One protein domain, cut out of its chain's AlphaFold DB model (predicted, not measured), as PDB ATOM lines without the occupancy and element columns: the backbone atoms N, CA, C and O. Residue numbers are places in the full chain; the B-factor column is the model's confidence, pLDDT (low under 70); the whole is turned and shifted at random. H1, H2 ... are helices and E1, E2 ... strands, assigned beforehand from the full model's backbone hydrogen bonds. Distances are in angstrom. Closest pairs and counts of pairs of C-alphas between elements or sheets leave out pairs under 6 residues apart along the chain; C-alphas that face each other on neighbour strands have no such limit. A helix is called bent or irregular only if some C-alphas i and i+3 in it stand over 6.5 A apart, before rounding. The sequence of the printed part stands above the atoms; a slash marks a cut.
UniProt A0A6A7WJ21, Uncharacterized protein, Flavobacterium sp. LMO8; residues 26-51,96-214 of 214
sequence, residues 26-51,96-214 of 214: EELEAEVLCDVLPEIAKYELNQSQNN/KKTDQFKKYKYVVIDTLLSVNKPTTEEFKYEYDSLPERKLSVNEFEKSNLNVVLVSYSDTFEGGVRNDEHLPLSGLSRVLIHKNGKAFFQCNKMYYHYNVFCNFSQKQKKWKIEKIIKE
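AT A GLANCE: This is residues 26 to 51 and 96 to 214 of the 214 residues of an uncharacterized protein of Flavobacterium sp. LMO8 (UniProt A0A6A7WJ21). A strongly twisted sheet of seven strands curls round H1a, the first arm of the bent helix H1, while the second arm, H1b, runs on until its residues 46 to 51 stick out free. The antiparallel meander E4 E5 E6 E7 makes one part of this branched, mixed sheet and the parallel strands E3, E1 and E2 the other; residues 110 to 136 form a long loop that folds back on itself. The printed part has 145 residues, with four named helices and seven named strands in the order H1 H2 E1 H3 E2 H4 E3 E4 E5 E6 E7, and its class is mixed. It is compact, with a radius of gyration of the C-alphas of 14.6 A and spans of 40 by 33 by 31 A.

HOW THE PARTS SIT: E5, residues 181 to 187, has E3, residues 168 to 171, and E4, residues 175 to 177, on one side and E6, residues 192 to 200, on the other side. With E7, residues 205 to 213, E4, E5 and E6 form a meander, each strand the antiparallel neighbour and hairpin partner of the one before: N 175 and O 183 are 2.8 A apart, N 184 and O 195 3.1 A, N 196 and O 210 2.9 A. E3 and E5 are antiparallel, with N 187 and O 170 at 2.7 A. E1, residues 105 to 109, has parallel neighbours E2, residues 146 to 150, on one side, N 106 and O 146 at 3.0 A, and E3 on the other side, N 169 and O 107 at 2.9 A. E1, H3 of residues 137 to 140 and E2 form a strand-helix-strand unit, two parallel neighbours with a helix between, its crossover right-handed. H1, residues 26 to 51, was assigned as one helix by its hydrogen bonds but is bent: C-alphas 35 and 38 are 6.8 A apart, and arms H1a, residues 26 to 35, and H1b, residues 38 to 51, stand at a steep tilt of 51 degrees. H1a is on the sheet; its closest C-alphas to E7 are Asp 35 and Trp 206, 5.6 A. H3 touches H1a, closest C-alphas Ala 30 and Glu 139 at 5.3 A, and only grazes the sheet. H2, residues 96 to 99, touches H1b, closest C-alphas Pro 38 and Thr 98 at 6.1 A. H4, residues 152 to 157, only grazes the sheet, closest C-alphas to E1 Ile 109 and Tyr 152 at 5.7 A. Every O i to N i+4 pair is within hydrogen-bond range in H1a, 7 of 10 in H1b and 0 of 2 in H4, where 2 of 3 O i to N i+3 pairs are; H2 and H3 are too short for an O i to N i+4 pair.

IN THESE COORDINATES: H1a begins at C-alpha 26 (165.465, 96.434, 151.142) and spans 14.2 A; H1b spans 20.7 A. E5 spans 20.1 A, E6 24.8 A and E7 23.6 A, ending at C-alpha 213 (143.670, 106.410, 159.956).

THE WHOLE: The farthest C-alphas, Glu 157 and Lys 202, are 43.9 A apart. Residues 52 to 95 are not printed; C-alphas 51 and 96 are 20.9 A apart across the cut. The link E1 to H3 is long, and pLDDT is under 70 at residues 118 to 123 and 156 to 166.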
ATOM      1  N   GLU A  26     166.136  97.459 150.347       95.00
ATOM      2  CA  GLU A  26     165.465  96.434 151.142       95.00
ATOM      3  C   GLU A  26     166.016  96.372 152.572       95.00
ATOM      4  O   GLU A  26     165.242  96.236 153.517       95.00
ATOM      5  N   GLU A  27     167.330  96.545 152.761       95.69
ATOM      6  CA  GLU A  27     167.932  96.637 154.099       95.69
ATOM      7  C   GLU A  27     167.453  97.883 154.860       95.69
ATOM      8  O   GLU A  27     167.206  97.806 156.065       95.69
ATOM      9  N   LEU A  28     167.303  99.022 154.176       94.75
ATOM     10  CA  LEU A  28     166.795 100.253 154.784       94.75
ATOM     11  C   LEU A  28     165.289 100.169 155.073       94.75
ATOM     12  O   LEU A  28     164.835 100.615 156.123       94.75
ATOM     13  N   GLU A  29     164.517  99.557 154.179       95.94
ATOM     14  CA  GLU A  29     163.095  99.259 154.367       95.94
ATOM     15  C   GLU A  29     162.885  98.340 155.580       95.94
ATOM     16  O   GLU A  29     162.079  98.651 156.460       95.94
ATOM     17  N   ALA A  30     163.669  97.264 155.688       97.12
ATOM     18  CA  ALA A  30     163.654  96.361 156.834       97.12
ATOM     19  C   ALA A  30     164.028  97.073 158.145       97.12
ATOM     20  O   ALA A  30     163.416  96.818 159.184       97.12
ATOM     21  N   GLU A  31     164.992  97.996 158.109       97.31
ATOM     22  CA  GLU A  31     165.359  98.824 159.261       97.31
ATOM     23  C   GLU A  31     164.208  99.730 159.708       97.31
ATOM     24  O   GLU A  31     163.872  99.735 160.895       97.31
ATOM     25  N   VAL A  32     163.560 100.439 158.773       97.38
ATOM     26  CA  VAL A  32     162.383 101.270 159.078       97.38
ATOM     27  C   VAL A  32     161.306 100.416 159.748       97.38
ATOM     28  O   VAL A  32     160.798 100.785 160.805       97.38
ATOM     29  N   LEU A  33     160.978  99.258 159.166       97.50
ATOM     30  CA  LEU A  33     159.954  98.363 159.704       97.50
ATOM     31  C   LEU A  33     160.340  97.806 161.082       97.50
ATOM     32  O   LEU A  33     159.508  97.795 161.989       97.50
ATOM     33  N   CYS A  34     161.594  97.390 161.283       97.25
ATOM     34  CA  CYS A  34     162.076  96.881 162.569       97.25
ATOM     35  C   CYS A  34     161.923  97.896 163.703       97.25
ATOM     36  O   CYS A  34     161.502  97.516 164.799       97.25
ATOM     37  N   ASP A  35     162.260  99.156 163.429       97.19
ATOM     38  CA  ASP A  35     162.209 100.250 164.396       97.19
ATOM     39  C   ASP A  35     160.774 100.708 164.689       97.19
ATOM     40  O   ASP A  35     160.453 101.084 165.818       97.19
ATOM     41  N   VAL A  36     159.907 100.687 163.674       97.06
ATOM     42  CA  VAL A  36     158.578 101.309 163.725       97.06
ATOM     43  C   VAL A  36     157.470 100.333 164.125       97.06
ATOM     44  O   VAL A  36     156.560 100.722 164.859       97.06
ATOM     45  N   LEU A  37     157.531  99.064 163.706       95.81
ATOM     46  CA  LEU A  37     156.484  98.079 164.012       95.81
ATOM     47  C   LEU A  37     156.201  97.894 165.515       95.81
ATOM     48  O   LEU A  37     155.024  97.778 165.856       95.81
ATOM     49  N   PRO A  38     157.192  97.907 166.436       95.31
ATOM     50  CA  PRO A  38     156.908  97.875 167.871       95.31
ATOM     51  C   PRO A  38     155.988  99.015 168.323       95.31
ATOM     52  O   PRO A  38     155.071  98.795 169.110       95.31
ATOM     53  N   GLU A  39     156.194 100.225 167.801       95.38
ATOM     54  CA  GLU A  39     155.367 101.387 168.138       95.38
ATOM     55  C   GLU A  39     153.977 101.310 167.490       95.38
ATOM     56  O   GLU A  39     152.990 101.693 168.119       95.38
ATOM     57  N   ILE A  40     153.861 100.734 166.287       94.00
ATOM     58  CA  ILE A  40     152.556 100.431 165.673       94.00
ATOM     59  C   ILE A  40     151.781  99.421 166.523       94.00
ATOM     60  O   ILE A  40     150.615  99.655 166.830       94.00
ATOM     61  N   ALA A  41     152.419  98.335 166.967       92.81
ATOM     62  CA  ALA A  41     151.772  97.334 167.814       92.81
ATOM     63  C   ALA A  41     151.249  97.956 169.123       92.81
ATOM     64  O   ALA A  41     150.119  97.690 169.531       92.81
ATOM     65  N   LYS A  42     152.025  98.846 169.758       93.31
ATOM     66  CA  LYS A  42     151.574  99.609 170.937       93.31
ATOM     67  C   LYS A  42     150.403 100.534 170.620       93.31
ATOM     68  O   LYS A  42     149.475 100.637 171.423       93.31
ATOM     69  N   TYR A  43     150.447 101.226 169.483       91.31
ATOM     70  CA  TYR A  43     149.349 102.081 169.040       91.31
ATOM     71  C   TYR A  43     148.057 101.268 168.888       91.31
ATOM     72  O   TYR A  43     147.040 101.635 169.470       91.31
ATOM     73  N   GLU A  44     148.110 100.127 168.202       88.69
ATOM     74  CA  GLU A  44     146.961  99.235 167.996       88.69
ATOM     75  C   GLU A  44     146.401  98.687 169.312       88.69
ATOM     76  O   GLU A  44     145.189  98.735 169.539       88.69
ATOM     77  N   LEU A  45     147.278  98.242 170.215       89.75
ATOM     78  CA  LEU A  45     146.887  97.783 171.547       89.75
ATOM     79  C   LEU A  45     146.133  98.873 172.318       89.75
ATOM     80  O   LEU A  45     145.091  98.593 172.905       89.75
ATOM     81  N   ASN A  46     146.595 100.123 172.264       89.00
ATOM     82  CA  ASN A  46     145.912 101.241 172.916       89.00
ATOM     83  C   ASN A  46     144.558 101.566 172.273       89.00
ATOM     84  O   ASN A  46     143.603 101.864 172.987       89.00
ATOM     85  N   GLN A  47     144.448 101.486 170.943       84.38
ATOM     86  CA  GLN A  47     143.180 101.737 170.251       84.38
ATOM     87  C   GLN A  47     142.125 100.664 170.551       84.38
ATOM     88  O   GLN A  47     140.934 100.970 170.527       84.38
ATOM     89  N   SER A  48     142.532  99.434 170.886       78.69
ATOM     90  CA  SER A  48     141.594  98.336 171.149       78.69
ATOM     91  C   SER A  48     140.633  98.598 172.320       78.69
ATOM     92  O   SER A  48     139.509  98.100 172.293       78.69
ATOM     93  N   GLN A  49     140.996  99.457 173.286       74.62
ATOM     94  CA  GLN A  49     140.085  99.879 174.366       74.62
ATOM     95  C   GLN A  49     138.804 100.534 173.846       74.62
ATOM     96  O   GLN A  49     137.746 100.385 174.451       74.62
ATOM     97  N   ASN A  50     138.894 101.246 172.722       72.44
ATOM     98  CA  ASN A  50     137.788 102.025 172.171       72.44
ATOM     99  C   ASN A  50     136.832 101.190 171.308       72.44
ATOM    100  O   ASN A  50     135.806 101.705 170.873       72.44
ATOM    101  N   ASN A  51     137.152  99.918 171.049       78.25
ATOM    102  CA  ASN A  51     136.367  99.069 170.152       78.25
ATOM    103  C   ASN A  51     135.197  98.357 170.852       78.25
ATOM    104  O   ASN A  51     134.373  97.747 170.175       78.25
ATOM    105  N   LYS A  96     154.077  96.363 177.678       94.62
ATOM    106  CA  LYS A  96     155.364  96.042 178.327       94.62
ATOM    107  C   LYS A  96     156.094  94.881 177.645       94.62
ATOM    108  O   LYS A  96     157.318  94.897 177.561       94.62
ATOM    109  N   LYS A  97     155.368  93.877 177.139       94.31
ATOM    110  CA  LYS A  97     155.966  92.771 176.370       94.31
ATOM    111  C   LYS A  97     156.507  93.230 175.012       94.31
ATOM    112  O   LYS A  97     157.475  92.637 174.553       94.31
ATOM    113  N   THR A  98     155.929  94.257 174.379       94.06
ATOM    114  CA  THR A  98     156.443  94.800 173.100       94.06
ATOM    115  C   THR A  98     157.810  95.475 173.250       94.06
ATOM    116  O   THR A  98     158.615  95.440 172.323       94.06
ATOM    117  N   ASP A  99     158.106  96.032 174.429       93.31
ATOM    118  CA  ASP A  99     159.421  96.608 174.745       93.31
ATOM    119  C   ASP A  99     160.495  95.537 174.978       93.31
ATOM    120  O   ASP A  99     161.691  95.807 174.862       93.31
ATOM    121  N   GLN A 100     160.079  94.314 175.304       94.94
ATOM    122  CA  GLN A 100     160.973  93.199 175.577       94.94
ATOM    123  C   GLN A 100     161.278  92.423 174.295       94.94
ATOM    124  O   GLN A 100     160.379  91.916 173.620       94.94
ATOM    125  N   PHE A 101     162.567  92.268 173.999       95.19
ATOM    126  CA  PHE A 101     163.036  91.617 172.780       95.19
ATOM    127  C   PHE A 101     162.414  90.223 172.580       95.19
ATOM    128  O   PHE A 101     162.549  89.330 173.419       95.19
ATOM    129  N   LYS A 102     161.717  90.062 171.452       94.56
ATOM    130  CA  LYS A 102     161.038  88.852 170.968       94.56
ATOM    131  C   LYS A 102     160.008  88.251 171.936       94.56
ATOM    132  O   LYS A 102     159.639  87.088 171.788       94.56
ATOM    133  N   LYS A 103     159.506  89.016 172.913       94.44
ATOM    134  CA  LYS A 103     158.480  88.532 173.859       94.44
ATOM    135  C   LYS A 103     157.055  88.704 173.356       94.44
ATOM    136  O   LYS A 103     156.197  87.900 173.714       94.44
ATOM    137  N   TYR A 104     156.796  89.725 172.547       92.56
ATOM    138  CA  TYR A 104     155.488  89.941 171.940       92.56
ATOM    139  C   TYR A 104     155.455  89.383 170.516       92.56
ATOM    140  O   TYR A 104     156.315  89.719 169.701       92.56
ATOM    141  N   LYS A 105     154.475  88.520 170.233       91.62
ATOM    142  CA  LYS A 105     154.236  87.966 168.898       91.62
ATOM    143  C   LYS A 105     153.392  88.949 168.092       91.62
ATOM    144  O   LYS A 105     152.349  89.379 168.568       91.62
ATOM    145  N   TYR A 106     153.834  89.266 166.883       90.75
ATOM    146  CA  TYR A 106     153.121  90.144 165.958       90.75
ATOM    147  C   TYR A 106     153.087  89.490 164.584       90.75
ATOM    148  O   TYR A 106     154.105  88.969 164.131       90.75
ATOM    149  N   VAL A 107     151.922  89.444 163.949       90.50
ATOM    150  CA  VAL A 107     151.758  88.685 162.708       90.50
ATOM    151  C   VAL A 107     151.732  89.653 161.536       90.50
ATOM    152  O   VAL A 107     151.029  90.660 161.563       90.50
ATOM    153  N   VAL A 108     152.519  89.366 160.505       92.19
ATOM    154  CA  VAL A 108     152.646  90.215 159.318       92.19
ATOM    155  C   VAL A 108     152.408  89.366 158.078       92.19
ATOM    156  O   VAL A 108     152.848  88.219 158.008       92.19
ATOM    157  N   ILE A 109     151.693  89.911 157.099       92.19
ATOM    158  CA  ILE A 109     151.537  89.245 155.807       92.19
ATOM    159  C   ILE A 109     152.892  89.241 155.093       92.19
ATOM    160  O   ILE A 109     153.557  90.269 155.017       92.19
ATOM    161  N   ASP A 110     153.303  88.094 154.556       93.94
ATOM    162  CA  ASP A 110     154.627  87.869 153.956       93.94
ATOM    163  C   ASP A 110     154.882  88.629 152.645       93.94
ATOM    164  O   ASP A 110     155.939  88.475 152.036       93.94
ATOM    165  N   THR A 111     153.929  89.444 152.204       94.81
ATOM    166  CA  THR A 111     153.995  90.230 150.977       94.81
ATOM    167  C   THR A 111     153.780  91.697 151.323       94.81
ATOM    168  O   THR A 111     152.702  92.077 151.789       94.81
ATOM    169  N   LEU A 112     154.802  92.522 151.083       95.31
ATOM    170  CA  LEU A 112     154.653  93.971 151.084       95.31
ATOM    171  C   LEU A 112     153.876  94.377 149.840       95.31
ATOM    172  O   LEU A 112     154.340  94.149 148.724       95.31
ATOM    173  N   LEU A 113     152.718  94.995 150.034       92.88
ATOM    174  CA  LEU A 113     151.867  95.471 148.949       92.88
ATOM    175  C   LEU A 113     152.476  96.687 148.259       92.88
ATOM    176  O   LEU A 113     153.242  97.444 148.863       92.88
ATOM    177  N   SER A 114     152.099  96.908 147.002       92.06
ATOM    178  CA  SER A 114     152.478  98.130 146.302       92.06
ATOM    179  C   SER A 114     152.041  99.358 147.094       92.06
ATOM    180  O   SER A 114     150.915  99.406 147.590       92.06
ATOM    181  N   VAL A 115     152.912 100.356 147.183       88.88
ATOM    182  CA  VAL A 115     152.590 101.633 147.820       88.88
ATOM    183  C   VAL A 115     152.517 102.703 146.747       88.88
ATOM    184  O   VAL A 115     153.429 102.826 145.934       88.88
ATOM    185  N   ASN A 116     151.441 103.483 146.765       75.62
ATOM    186  CA  ASN A 116     151.360 104.741 146.040       75.62
ATOM    187  C   ASN A 116     151.361 105.859 147.070       75.62
ATOM    188  O   ASN A 116     150.629 105.808 148.060       75.62
ATOM    189  N   LYS A 117     152.202 106.865 146.851       72.38
ATOM    190  CA  LYS A 117     152.260 108.025 147.735       72.38
ATOM    191  C   LYS A 117     150.874 108.701 147.831       72.38
ATOM    192  O   LYS A 117     150.235 108.906 146.797       72.38
ATOM    193  N   PRO A 118     150.426 109.125 149.027       66.88
ATOM    194  CA  PRO A 118     149.216 109.925 149.163       66.88
ATOM    195  C   PRO A 118     149.369 111.257 148.415       66.88
ATOM    196  O   PRO A 118     150.395 111.938 148.506       66.88
ATOM    197  N   THR A 119     148.325 111.646 147.683       62.41
ATOM    198  CA  THR A 119     148.274 112.873 146.865       62.41
ATOM    199  C   THR A 119     148.395 114.162 147.680       62.41
ATOM    200  O   THR A 119     148.634 115.224 147.111       62.41
ATOM    201  N   THR A 120     148.249 114.082 149.002       62.91
ATOM    202  CA  THR A 120     148.168 115.220 149.924       62.91
ATOM    203  C   THR A 120     149.514 115.689 150.483       62.91
ATOM    204  O   THR A 120     149.566 116.742 151.112       62.91
ATOM    205  N   GLU A 121     150.612 114.957 150.264       64.56
ATOM    206  CA  GLU A 121     151.939 115.353 150.757       64.56
ATOM    207  C   GLU A 121     152.823 115.921 149.641       64.56
ATOM    208  O   GLU A 121     152.955 115.326 148.577       64.56
ATOM    209  N   GLU A 122     153.518 117.037 149.878       65.81
ATOM    210  CA  GLU A 122     154.409 117.667 148.884       65.81
ATOM    211  C   GLU A 122     155.804 117.009 148.774       65.81
ATOM    212  O   GLU A 122     156.626 117.414 147.951       65.81
ATOM    213  N   PHE A 123     156.112 115.967 149.559       69.31
ATOM    214  CA  PHE A 123     157.454 115.363 149.566       69.31
ATOM    215  C   PHE A 123     157.782 114.599 148.277       69.31
ATOM    216  O   PHE A 123     157.037 113.718 147.853       69.31
ATOM    217  N   LYS A 124     158.938 114.871 147.665       73.50
ATOM    218  CA  LYS A 124     159.472 114.050 146.565       73.50
ATOM    219  C   LYS A 124     160.301 112.904 147.138       73.50
ATOM    220  O   LYS A 124     161.490 113.074 147.385       73.50
ATOM    221  N   TYR A 125     159.655 111.771 147.393       82.44
ATOM    222  CA  TYR A 125     160.344 110.526 147.745       82.44
ATOM    223  C   TYR A 125     161.246 110.064 146.597       82.44
ATOM    224  O   TYR A 125     161.092 110.513 145.461       82.44
ATOM    225  N   GLU A 126     162.198 109.184 146.905       78.88
ATOM    226  CA  GLU A 126     163.108 108.626 145.894       78.88
ATOM    227  C   GLU A 126     162.348 107.861 144.809       78.88
ATOM    228  O   GLU A 126     162.700 107.943 143.634       78.88
ATOM    229  N   TYR A 127     161.256 107.210 145.211       80.19
ATOM    230  CA  TYR A 127     160.286 106.565 144.341       80.19
ATOM    231  C   TYR A 127     158.894 107.107 144.664       80.19
ATOM    232  O   TYR A 127     158.566 107.335 145.829       80.19
ATOM    233  N   ASP A 128     158.075 107.339 143.643       77.31
ATOM    234  CA  ASP A 128     156.674 107.749 143.809       77.31
ATOM    235  C   ASP A 128     155.743 106.561 144.094       77.31
ATOM    236  O   ASP A 128     154.673 106.723 144.693       77.31
ATOM    237  N   SER A 129     156.191 105.373 143.701       86.00
ATOM    238  CA  SER A 129     155.522 104.098 143.864       86.00
ATOM    239  C   SER A 129     156.534 102.957 143.892       86.00
ATOM    240  O   SER A 129     157.645 103.070 143.368       86.00
ATOM    241  N   LEU A 130     156.157 101.841 144.510       91.50
ATOM    242  CA  LEU A 130     156.950 100.613 144.491       91.50
ATOM    243  C   LEU A 130     156.046  99.411 144.241       91.50
ATOM    244  O   LEU A 130     154.942  99.373 144.793       91.50
ATOM    245  N   PRO A 131     156.507  98.414 143.466       93.44
ATOM    246  CA  PRO A 131     155.764  97.180 143.273       93.44
ATOM    247  C   PRO A 131     155.770  96.337 144.549       93.44
ATOM    248  O   PRO A 131     156.626  96.494 145.431       93.44
ATOM    249  N   GLU A 132     154.826  95.406 144.611       94.75
ATOM    250  CA  GLU A 132     154.787  94.405 145.668       94.75
ATOM    251  C   GLU A 132     156.081  93.581 145.731       94.75
ATOM    252  O   GLU A 132     156.768  93.381 144.725       94.75
ATOM    253  N   ARG A 133     156.427  93.099 146.925       95.75
ATOM    254  CA  ARG A 133     157.537  92.154 147.090       95.75
ATOM    255  C   ARG A 133     157.314  91.209 148.254       95.75
ATOM    256  O   ARG A 133     156.631  91.544 149.218       95.75
ATOM    257  N   LYS A 134     157.994  90.068 148.208       96.12
ATOM    258  CA  LYS A 134     158.024  89.117 149.317       96.12
ATOM    259  C   LYS A 134     158.981  89.574 150.424       96.12
ATOM    260  O   LYS A 134     160.060  90.096 150.136       96.12
ATOM    261  N   LEU A 135     158.566  89.364 151.669       94.88
ATOM    262  CA  LEU A 135     159.367  89.529 152.878       94.88
ATOM    263  C   LEU A 135     160.066  88.225 153.247       94.88
ATOM    264  O   LEU A 135     159.587  87.126 152.949       94.88
ATOM    265  N   SER A 136     161.154  88.346 153.995       94.94
ATOM    266  CA  SER A 136     161.814  87.208 154.628       94.94
ATOM    267  C   SER A 136     161.991  87.425 156.126       94.94
ATOM    268  O   SER A 136     162.136  88.540 156.616       94.94
ATOM    269  N   VAL A 137     161.966  86.334 156.897       93.31
ATOM    270  CA  VAL A 137     161.990  86.396 158.373       93.31
ATOM    271  C   VAL A 137     163.254  87.087 158.904       93.31
ATOM    272  O   VAL A 137     163.196  87.780 159.921       93.31
ATOM    273  N   ASN A 138     164.381  86.943 158.201       96.19
ATOM    274  CA  ASN A 138     165.650  87.583 158.554       96.19
ATOM    275  C   ASN A 138     165.591  89.123 158.512       96.19
ATOM    276  O   ASN A 138     166.315  89.778 159.257       96.19
ATOM    277  N   GLU A 139     164.687  89.719 157.726       97.00
ATOM    278  CA  GLU A 139     164.490  91.176 157.688       97.00
ATOM    279  C   GLU A 139     163.989  91.728 159.030       97.00
ATOM    280  O   GLU A 139     164.162  92.909 159.316       97.00
ATOM    281  N   PHE A 140     163.430  90.872 159.893       96.62
ATOM    282  CA  PHE A 140     162.924  91.244 161.213       96.62
ATOM    283  C   PHE A 140     163.843  90.829 162.366       96.62
ATOM    284  O   PHE A 140     163.444  90.934 163.530       96.62
ATOM    285  N   GLU A 141     165.068  90.365 162.101       95.50
ATOM    286  CA  GLU A 141     166.009  89.915 163.142       95.50
ATOM    287  C   GLU A 141     166.243  90.974 164.220       95.50
ATOM    288  O   GLU A 141     166.239  90.665 165.413       95.50
ATOM    289  N   LYS A 142     166.363  92.236 163.800       95.75
ATOM    290  CA  LYS A 142     166.623  93.378 164.684       95.75
ATOM    291  C   LYS A 142     165.372  93.940 165.356       95.75
ATOM    292  O   LYS A 142     165.495  94.776 166.243       95.75
ATOM    293  N   SER A 143     164.178  93.494 164.967       95.75
ATOM    294  CA  SER A 143     162.941  93.969 165.583       95.75
ATOM    295  C   SER A 143     162.786  93.431 167.005       95.75
ATOM    296  O   SER A 143     163.005  92.245 167.262       95.75
ATOM    297  N   ASN A 144     162.289  94.276 167.911       96.25
ATOM    298  CA  ASN A 144     161.860  93.847 169.244       96.25
ATOM    299  C   ASN A 144     160.684  92.865 169.195       96.25
ATOM    300  O   ASN A 144     160.478  92.118 170.148       96.25
ATOM    301  N   LEU A 145     159.917  92.835 168.106       95.31
ATOM    302  CA  LEU A 145     158.780  91.936 167.965       95.31
ATOM    303  C   LEU A 145     159.220  90.556 167.480       95.31
ATOM    304  O   LEU A 145     160.089  90.423 166.614       95.31
ATOM    305  N   ASN A 146     158.578  89.513 168.002       95.06
ATOM    306  CA  ASN A 146     158.597  88.194 167.385       95.06
ATOM    307  C   ASN A 146     157.625  88.200 166.197       95.06
ATOM    308  O   ASN A 146     156.428  87.954 166.362       95.06
ATOM    309  N   VAL A 147     158.145  88.563 165.023       94.31
ATOM    310  CA  VAL A 147     157.364  88.660 163.790       94.31
ATOM    311  C   VAL A 147     157.155  87.272 163.201       94.31
ATOM    312  O   VAL A 147     158.116  86.565 162.905       94.31
ATOM    313  N   VAL A 148     155.892  86.899 163.015       92.50
ATOM    314  CA  VAL A 148     155.509  85.684 162.293       92.50
ATOM    315  C   VAL A 148     154.919  86.086 160.954       92.50
ATOM    316  O   VAL A 148     153.950  86.841 160.907       92.50
ATOM    317  N   LEU A 149     155.521  85.580 159.880       92.94
ATOM    318  CA  LEU A 149     155.037  85.803 158.527       92.94
ATOM    319  C   LEU A 149     153.954  84.781 158.179       92.94
ATOM    320  O   LEU A 149     154.115  83.591 158.451       92.94
ATOM    321  N   VAL A 150     152.864  85.254 157.584       90.38
ATOM    322  CA  VAL A 150     151.761  84.425 157.076       90.38
ATOM    323  C   VAL A 150     151.630  84.665 155.586       90.38
ATOM    324  O   VAL A 150     151.739  85.812 155.147       90.38
ATOM    325  N   SER A 151     151.405  83.605 154.809       89.81
ATOM    326  CA  SER A 151     151.337  83.757 153.362       89.81
ATOM    327  C   SER A 151     150.157  84.621 152.949       89.81
ATOM    328  O   SER A 151     149.052  84.444 153.461       89.81
ATOM    329  N   TYR A 152     150.375  85.539 152.004       85.44
ATOM    330  CA  TYR A 152     149.310  86.368 151.437       85.44
ATOM    331  C   TYR A 152     148.105  85.538 150.949       85.44
ATOM    332  O   TYR A 152     146.962  85.940 151.183       85.44
ATOM    333  N   SER A 153     148.341  84.353 150.365       82.75
ATOM    334  CA  SER A 153     147.287  83.417 149.936       82.75
ATOM    335  C   SER A 153     146.393  82.956 151.085       82.75
ATOM    336  O   SER A 153     145.174  82.901 150.940       82.75
ATOM    337  N   ASP A 154     146.991  82.701 152.246       78.06
ATOM    338  CA  ASP A 154     146.318  82.109 153.406       78.06
ATOM    339  C   ASP A 154     145.477  83.157 154.147       78.06
ATOM    340  O   ASP A 154     144.618  82.842 154.973       78.06
ATOM    341  N   THR A 155     145.675  84.442 153.834       70.31
ATOM    342  CA  THR A 155     144.911  85.527 154.456       70.31
ATOM    343  C   THR A 155     143.432  85.511 154.069       70.31
ATOM    344  O   THR A 155     142.620  86.086 154.793       70.31
ATOM    345  N   PHE A 156     143.050  84.845 152.975       58.03
ATOM    346  CA  PHE A 156     141.651  84.711 152.557       58.03
ATOM    347  C   PHE A 156     140.909  83.565 153.259       58.03
ATOM    348  O   PHE A 156     139.683  83.516 153.184       58.03
ATOM    349  N   GLU A 157     141.602  82.696 154.004       58.34
ATOM    350  CA  GLU A 157     140.979  81.544 154.675       58.34
ATOM    351  C   GLU A 157     140.260  81.900 155.991       58.34
ATOM    352  O   GLU A 157     139.761  81.025 156.695       58.34
ATOM    353  N   GLY A 158     140.173  83.189 156.340       59.62
ATOM    354  CA  GLY A 158     139.396  83.708 157.474       59.62
ATOM    355  C   GLY A 158     139.971  83.384 158.857       59.62
ATOM    356  O   GLY A 158     139.942  84.245 159.728       59.62
ATOM    357  N   GLY A 159     140.560  82.203 159.064       64.31
ATOM    358  CA  GLY A 159     141.045  81.737 160.368       64.31
ATOM    359  C   GLY A 159     142.092  82.657 160.994       64.31
ATOM    360  O   GLY A 159     141.932  83.081 162.131       64.31
ATOM    361  N   VAL A 160     143.125  83.038 160.237       65.44
ATOM    362  CA  VAL A 160     144.184  83.931 160.746       65.44
ATOM    363  C   VAL A 160     143.721  85.389 160.823       65.44
ATOM    364  O   VAL A 160     144.126  86.113 161.726       65.44
ATOM    365  N   ARG A 161     142.857  85.839 159.900       62.41
ATOM    366  CA  ARG A 161     142.312  87.211 159.916       62.41
ATOM    367  C   ARG A 161     141.343  87.457 161.074       62.41
ATOM    368  O   ARG A 161     141.226  88.598 161.508       62.41
ATOM    369  N   ASN A 162     140.662  86.413 161.541       61.47
ATOM    370  CA  ASN A 162     139.652  86.498 162.594       61.47
ATOM    371  C   ASN A 162     140.199  86.134 163.985       61.47
ATOM    372  O   ASN A 162     139.427  86.123 164.942       61.47
ATOM    373  N   ASP A 163     141.494  85.826 164.117       67.00
ATOM    374  CA  ASP A 163     142.105  85.551 165.419       67.00
ATOM    375  C   ASP A 163     142.316  86.866 166.187       67.00
ATOM    376  O   ASP A 163     143.277  87.606 165.973       67.00
ATOM    377  N   GLU A 164     141.400  87.152 167.110       61.22
ATOM    378  CA  GLU A 164     141.446  88.330 167.979       61.22
ATOM    379  C   GLU A 164     142.677  88.371 168.903       61.22
ATOM    380  O   GLU A 164     143.017  89.427 169.441       61.22
ATOM    381  N   HIS A 165     143.382  87.250 169.075       64.62
ATOM    382  CA  HIS A 165     144.600  87.166 169.876       64.62
ATOM    383  C   HIS A 165     145.872  87.465 169.069       64.62
ATOM    384  O   HIS A 165     146.950  87.592 169.660       64.62
ATOM    385  N   LEU A 166     145.774  87.597 167.741       69.06
ATOM    386  CA  LEU A 166     146.904  87.841 166.849       69.06
ATOM    387  C   LEU A 166     146.624  89.042 165.934       69.06
ATOM    388  O   LEU A 166     146.032  88.877 164.869       69.06
ATOM    389  N   PRO A 167     147.100  90.254 166.278       74.31
ATOM    390  CA  PRO A 167     146.992  91.382 165.363       74.31
ATOM    391  C   PRO A 167     147.819  91.094 164.101       74.31
ATOM    392  O   PRO A 167     149.050  91.160 164.116       74.31
ATOM    393  N   LEU A 168     147.121  90.747 163.018       83.25
ATOM    394  CA  LEU A 168     147.681  90.588 161.682       83.25
ATOM    395  C   LEU A 168     147.744  91.951 160.989       83.25
ATOM    396  O   LEU A 168     146.762  92.699 160.971       83.25
ATOM    397  N   SER A 169     148.890  92.261 160.394       88.00
ATOM    398  CA  SER A 169     149.103  93.485 159.618       88.00
ATOM    399  C   SER A 169     149.522  93.166 158.191       88.00
ATOM    400  O   SER A 169     150.503  92.456 157.969       88.00
ATOM    401  N   GLY A 170     148.806  93.729 157.218       91.50
ATOM    402  CA  GLY A 170     149.311  93.845 155.852       91.50
ATOM    403  C   GLY A 170     150.134  95.114 155.737       91.50
ATOM    404  O   GLY A 170     149.659  96.175 156.111       91.50
ATOM    405  N   LEU A 171     151.357  95.051 155.238       94.88
ATOM    406  CA  LEU A 171     152.202  96.236 155.104       94.88
ATOM    407  C   LEU A 171     152.366  96.564 153.624       94.88
ATOM    408  O   LEU A 171     152.426  95.656 152.800       94.88
ATOM    409  N   SER A 172     152.419  97.841 153.269       95.38
ATOM    410  CA  SER A 172     152.925  98.240 151.959       95.38
ATOM    411  C   SER A 172     154.451  98.313 151.976       95.38
ATOM    412  O   SER A 172     155.078  98.321 153.038       95.38
ATOM    413  N   ARG A 173     155.048  98.463 150.796       96.25
ATOM    414  CA  ARG A 173     156.425  98.948 150.662       96.25
ATOM    415  C   ARG A 173     156.613 100.286 151.383       96.25
ATOM    416  O   ARG A 173     155.657 101.055 151.533       96.25
ATOM    417  N   VAL A 174     157.845 100.567 151.792       95.44
ATOM    418  CA  VAL A 174     158.220 101.800 152.490       95.44
ATOM    419  C   VAL A 174     158.867 102.761 151.511       95.44
ATOM    420  O   VAL A 174     159.975 102.509 151.070       95.44
ATOM    421  N   LEU A 175     158.221 103.890 151.219       94.06
ATOM    422  CA  LEU A 175     158.836 104.994 150.483       94.06
ATOM    423  C   LEU A 175     159.820 105.734 151.384       94.06
ATOM    424  O   LEU A 175     159.452 106.180 152.468       94.06
ATOM    425  N   ILE A 176     161.054 105.922 150.920       92.12
ATOM    426  CA  ILE A 176     162.129 106.583 151.667       92.12
ATOM    427  C   ILE A 176     162.578 107.835 150.908       92.12
ATOM    428  O   ILE A 176     162.614 107.879 149.679       92.12
ATOM    429  N   HIS A 177     162.854 108.898 151.655       89.88
ATOM    430  CA  HIS A 177     163.379 110.157 151.153       89.88
ATOM    431  C   HIS A 177     164.757 110.406 151.765       89.88
ATOM    432  O   HIS A 177     164.909 110.374 152.989       89.88
ATOM    433  N   LYS A 178     165.707 110.852 150.937       84.44
ATOM    434  CA  LYS A 178     167.072 111.292 151.297       84.44
ATOM    435  C   LYS A 178     167.247 112.218 152.515       84.44
ATOM    436  O   LYS A 178     168.353 112.390 153.005       84.44
ATOM    437  N   ASN A 179     166.173 112.837 153.011       85.75
ATOM    438  CA  ASN A 179     166.206 113.745 154.162       85.75
ATOM    439  C   ASN A 179     165.880 113.000 155.470       85.75
ATOM    440  O   ASN A 179     165.557 113.634 156.471       85.75
ATOM    441  N   GLY A 180     165.903 111.663 155.454       89.25
ATOM    442  CA  GLY A 180     165.556 110.839 156.608       89.25
ATOM    443  C   GLY A 180     164.060 110.840 156.903       89.25
ATOM    444  O   GLY A 180     163.676 110.860 158.071       89.25
ATOM    445  N   LYS A 181     163.215 110.854 155.865       92.38
ATOM    446  CA  LYS A 181     161.764 110.662 155.993       92.38
ATOM    447  C   LYS A 181     161.352 109.365 155.318       92.38
ATOM    448  O   LYS A 181     161.920 109.022 154.287       92.38
ATOM    449  N   ALA A 182     160.364 108.683 155.878       94.19
ATOM    450  CA  ALA A 182     159.805 107.475 155.298       94.19
ATOM    451  C   ALA A 182     158.279 107.445 155.429       94.19
ATOM    452  O   ALA A 182     157.709 108.114 156.291       94.19
ATOM    453  N   PHE A 183     157.624 106.698 154.550       94.19
ATOM    454  CA  PHE A 183     156.176 106.542 154.509       94.19
ATOM    455  C   PHE A 183     155.802 105.122 154.099       94.19
ATOM    456  O   PHE A 183     156.390 104.575 153.172       94.19
ATOM    457  N   PHE A 184     154.797 104.548 154.749       95.12
ATOM    458  CA  PHE A 184     154.176 103.298 154.319       95.12
ATOM    459  C   PHE A 184     152.749 103.191 154.848       95.12
ATOM    460  O   PHE A 184     152.314 103.974 155.695       95.12
ATOM    461  N   GLN A 185     152.031 102.191 154.355       94.06
ATOM    462  CA  GLN A 185     150.670 101.879 154.749       94.06
ATOM    463  C   GLN A 185     150.643 100.594 155.576       94.06
ATOM    464  O   GLN A 185     151.229  99.579 155.196       94.06
ATOM    465  N   CYS A 186     149.938 100.629 156.705       93.12
ATOM    466  CA  CYS A 186     149.583  99.443 157.479       93.12
ATOM    467  C   CYS A 186     148.096  99.145 157.251       93.12
ATOM    468  O   CYS A 186     147.221  99.881 157.698       93.12
ATOM    469  N   ASN A 187     147.818  98.079 156.518       87.75
ATOM    470  CA  ASN A 187     146.504  97.622 156.099       87.75
ATOM    471  C   ASN A 187     145.895  96.677 157.137       87.75
ATOM    472  O   ASN A 187     146.527  95.707 157.576       87.75
ATOM    473  N   LYS A 188     144.631  96.936 157.470       80.81
ATOM    474  CA  LYS A 188     143.774  96.099 158.312       80.81
ATOM    475  C   LYS A 188     142.514  95.713 157.543       80.81
ATOM    476  O   LYS A 188     142.291  96.158 156.424       80.81
ATOM    477  N   MET A 189     141.682  94.867 158.148       71.50
ATOM    478  CA  MET A 189     140.508  94.293 157.480       71.50
ATOM    479  C   MET A 189     139.527  95.339 156.918       71.50
ATOM    480  O   MET A 189     138.916  95.084 155.887       71.50
ATOM    481  N   TYR A 190     139.384  96.501 157.568       72.56
ATOM    482  CA  TYR A 190     138.358  97.501 157.227       72.56
ATOM    483  C   TYR A 190     138.880  98.935 157.079       72.56
ATOM    484  O   TYR A 190     138.085  99.852 156.909       72.56
ATOM    485  N   TYR A 191     140.183  99.147 157.226       80.19
ATOM    486  CA  TYR A 191     140.812 100.467 157.186       80.19
ATOM    487  C   TYR A 191     142.318 100.301 156.988       80.19
ATOM    488  O   TYR A 191     142.863  99.209 157.199       80.19
ATOM    489  N   HIS A 192     143.010 101.386 156.660       86.75
ATOM    490  CA  HIS A 192     144.470 101.421 156.667       86.75
ATOM    491  C   HIS A 192     144.988 102.612 157.465       86.75
ATOM    492  O   HIS A 192     144.302 103.599 157.727       86.75
ATOM    493  N   TYR A 193     146.233 102.486 157.900       89.75
ATOM    494  CA  TYR A 193     146.988 103.555 158.519       89.75
ATOM    495  C   TYR A 193     148.045 104.052 157.550       89.75
ATOM    496  O   TYR A 193     148.890 103.278 157.107       89.75
ATOM    497  N   ASN A 194     148.050 105.351 157.299       92.69
ATOM    498  CA  ASN A 194     149.164 106.052 156.689       92.69
ATOM    499  C   ASN A 194     150.187 106.378 157.783       92.69
ATOM    500  O   ASN A 194     149.913 107.177 158.687       92.69
ATOM    501  N   VAL A 195     151.353 105.737 157.723       94.56
ATOM    502  CA  VAL A 195     152.414 105.852 158.726       94.56
ATOM    503  C   VAL A 195     153.547 106.687 158.152       94.56
ATOM    504  O   VAL A 195     154.171 106.316 157.159       94.56
ATOM    505  N   PHE A 196     153.826 107.811 158.801       94.19
ATOM    506  CA  PHE A 196     154.917 108.707 158.440       94.19
ATOM    507  C   PHE A 196     156.001 108.615 159.494       94.19
ATOM    508  O   PHE A 196     155.722 108.693 160.694       94.19
ATOM    509  N   CYS A 197     157.237 108.486 159.038       95.50
ATOM    510  CA  CYS A 197     158.385 108.240 159.886       95.50
ATOM    511  C   CYS A 197     159.509 109.232 159.610       95.50
ATOM    512  O   CYS A 197     159.704 109.687 158.481       95.50
ATOM    513  N   ASN A 198     160.310 109.494 160.637       95.88
ATOM    514  CA  ASN A 198     161.545 110.248 160.525       95.88
ATOM    515  C   ASN A 198     162.714 109.516 161.191       95.88
ATOM    516  O   ASN A 198     162.562 108.798 162.183       95.88
ATOM    517  N   PHE A 199     163.911 109.702 160.646       95.81
ATOM    518  CA  PHE A 199     165.122 109.159 161.238       95.81
ATOM    519  C   PHE A 199     165.618 110.075 162.359       95.81
ATOM    520  O   PHE A 199     165.952 111.244 162.153       95.81
ATOM    521  N   SER A 200     165.692 109.548 163.579       94.38
ATOM    522  CA  SER A 200     166.185 110.291 164.734       94.38
ATOM    523  C   SER A 200     167.700 110.172 164.832       94.38
ATOM    524  O   SER A 200     168.206 109.204 165.392       94.38
ATOM    525  N   GLN A 201     168.440 111.195 164.391       91.25
ATOM    526  CA  GLN A 201     169.908 111.178 164.484       91.25
ATOM    527  C   GLN A 201     170.428 110.981 165.917       91.25
ATOM    528  O   GLN A 201     171.402 110.263 166.129       91.25
ATOM    529  N   LYS A 202     169.742 111.550 166.918       92.25
ATOM    530  CA  LYS A 202     170.101 111.396 168.339       92.25
ATOM    531  C   LYS A 202     170.030 109.942 168.815       92.25
ATOM    532  O   LYS A 202     170.844 109.535 169.633       92.25
ATOM    533  N   GLN A 203     169.028 109.190 168.360       90.38
ATOM    534  CA  GLN A 203     168.796 107.811 168.802       90.38
ATOM    535  C   GLN A 203     169.268 106.771 167.783       90.38
ATOM    536  O   GLN A 203     169.209 105.586 168.084       90.38
ATOM    537  N   LYS A 204     169.733 107.219 166.608       92.88
ATOM    538  CA  LYS A 204     170.139 106.390 165.469       92.88
ATOM    539  C   LYS A 204     169.095 105.323 165.112       92.88
ATOM    540  O   LYS A 204     169.448 104.169 164.909       92.88
ATOM    541  N   LYS A 205     167.819 105.721 165.092       94.88
ATOM    542  CA  LYS A 205     166.685 104.851 164.758       94.88
ATOM    543  C   LYS A 205     165.543 105.623 164.112       94.88
ATOM    544  O   LYS A 205     165.396 106.829 164.361       94.88
ATOM    545  N   TRP A 206     164.717 104.931 163.344       97.56
ATOM    546  CA  TRP A 206     163.467 105.461 162.817       97.56
ATOM    547  C   TRP A 206     162.414 105.597 163.913       97.56
ATOM    548  O   TRP A 206     162.400 104.880 164.916       97.56
ATOM    549  N   LYS A 207     161.538 106.584 163.743       96.81
ATOM    550  CA  LYS A 207     160.417 106.847 164.636       96.81
ATOM    551  C   LYS A 207     159.196 107.229 163.840       96.81
ATOM    552  O   LYS A 207     159.313 107.842 162.785       96.81
ATOM    553  N   ILE A 208     158.041 106.932 164.409       96.56
ATOM    554  CA  ILE A 208     156.767 107.446 163.928       96.56
ATOM    555  C   ILE A 208     156.718 108.953 164.198       96.56
ATOM    556  O   ILE A 208     156.862 109.392 165.339       96.56
ATOM    557  N   GLU A 209     156.516 109.733 163.141       94.50
ATOM    558  CA  GLU A 209     156.190 111.159 163.201       94.50
ATOM    559  C   GLU A 209     154.681 111.340 163.380       94.50
ATOM    560  O   GLU A 209     154.242 112.087 164.254       94.50
ATOM    561  N   LYS A 210     153.880 110.627 162.577       93.38
ATOM    562  CA  LYS A 210     152.415 110.639 162.659       93.38
ATOM    563  C   LYS A 210     151.806 109.365 162.072       93.38
ATOM    564  O   LYS A 210     152.369 108.755 161.164       93.38
ATOM    565  N   ILE A 211     150.624 109.012 162.574       92.50
ATOM    566  CA  ILE A 211     149.753 107.963 162.034       92.50
ATOM    567  C   ILE A 211     148.418 108.618 161.687       92.50
ATOM    568  O   ILE A 211     147.834 109.297 162.534       92.50
ATOM    569  N   ILE A 212     147.939 108.416 160.463       90.75
ATOM    570  CA  ILE A 212     146.618 108.872 160.012       90.75
ATOM    571  C   ILE A 212     145.797 107.633 159.662       90.75
ATOM    572  O   ILE A 212     146.246 106.814 158.866       90.75
ATOM    573  N   LYS A 213     144.624 107.478 160.279       88.69
ATOM    574  CA  LYS A 213     143.670 106.410 159.956       88.69
ATOM    575  C   LYS A 213     142.755 106.883 158.826       88.69
ATOM    576  O   LYS A 213     142.188 107.967 158.951       88.69
ATOM    577  N   GLU A 214     142.616 106.069 157.785       81.25
ATOM    578  CA  GLU A 214     141.720 106.283 156.637       81.25
ATOM    579  C   GLU A 214     140.710 105.142 156.495       81.25
ATOM    580  O   GLU A 214     141.074 103.977 156.790       81.25
TER     581      GLU A 214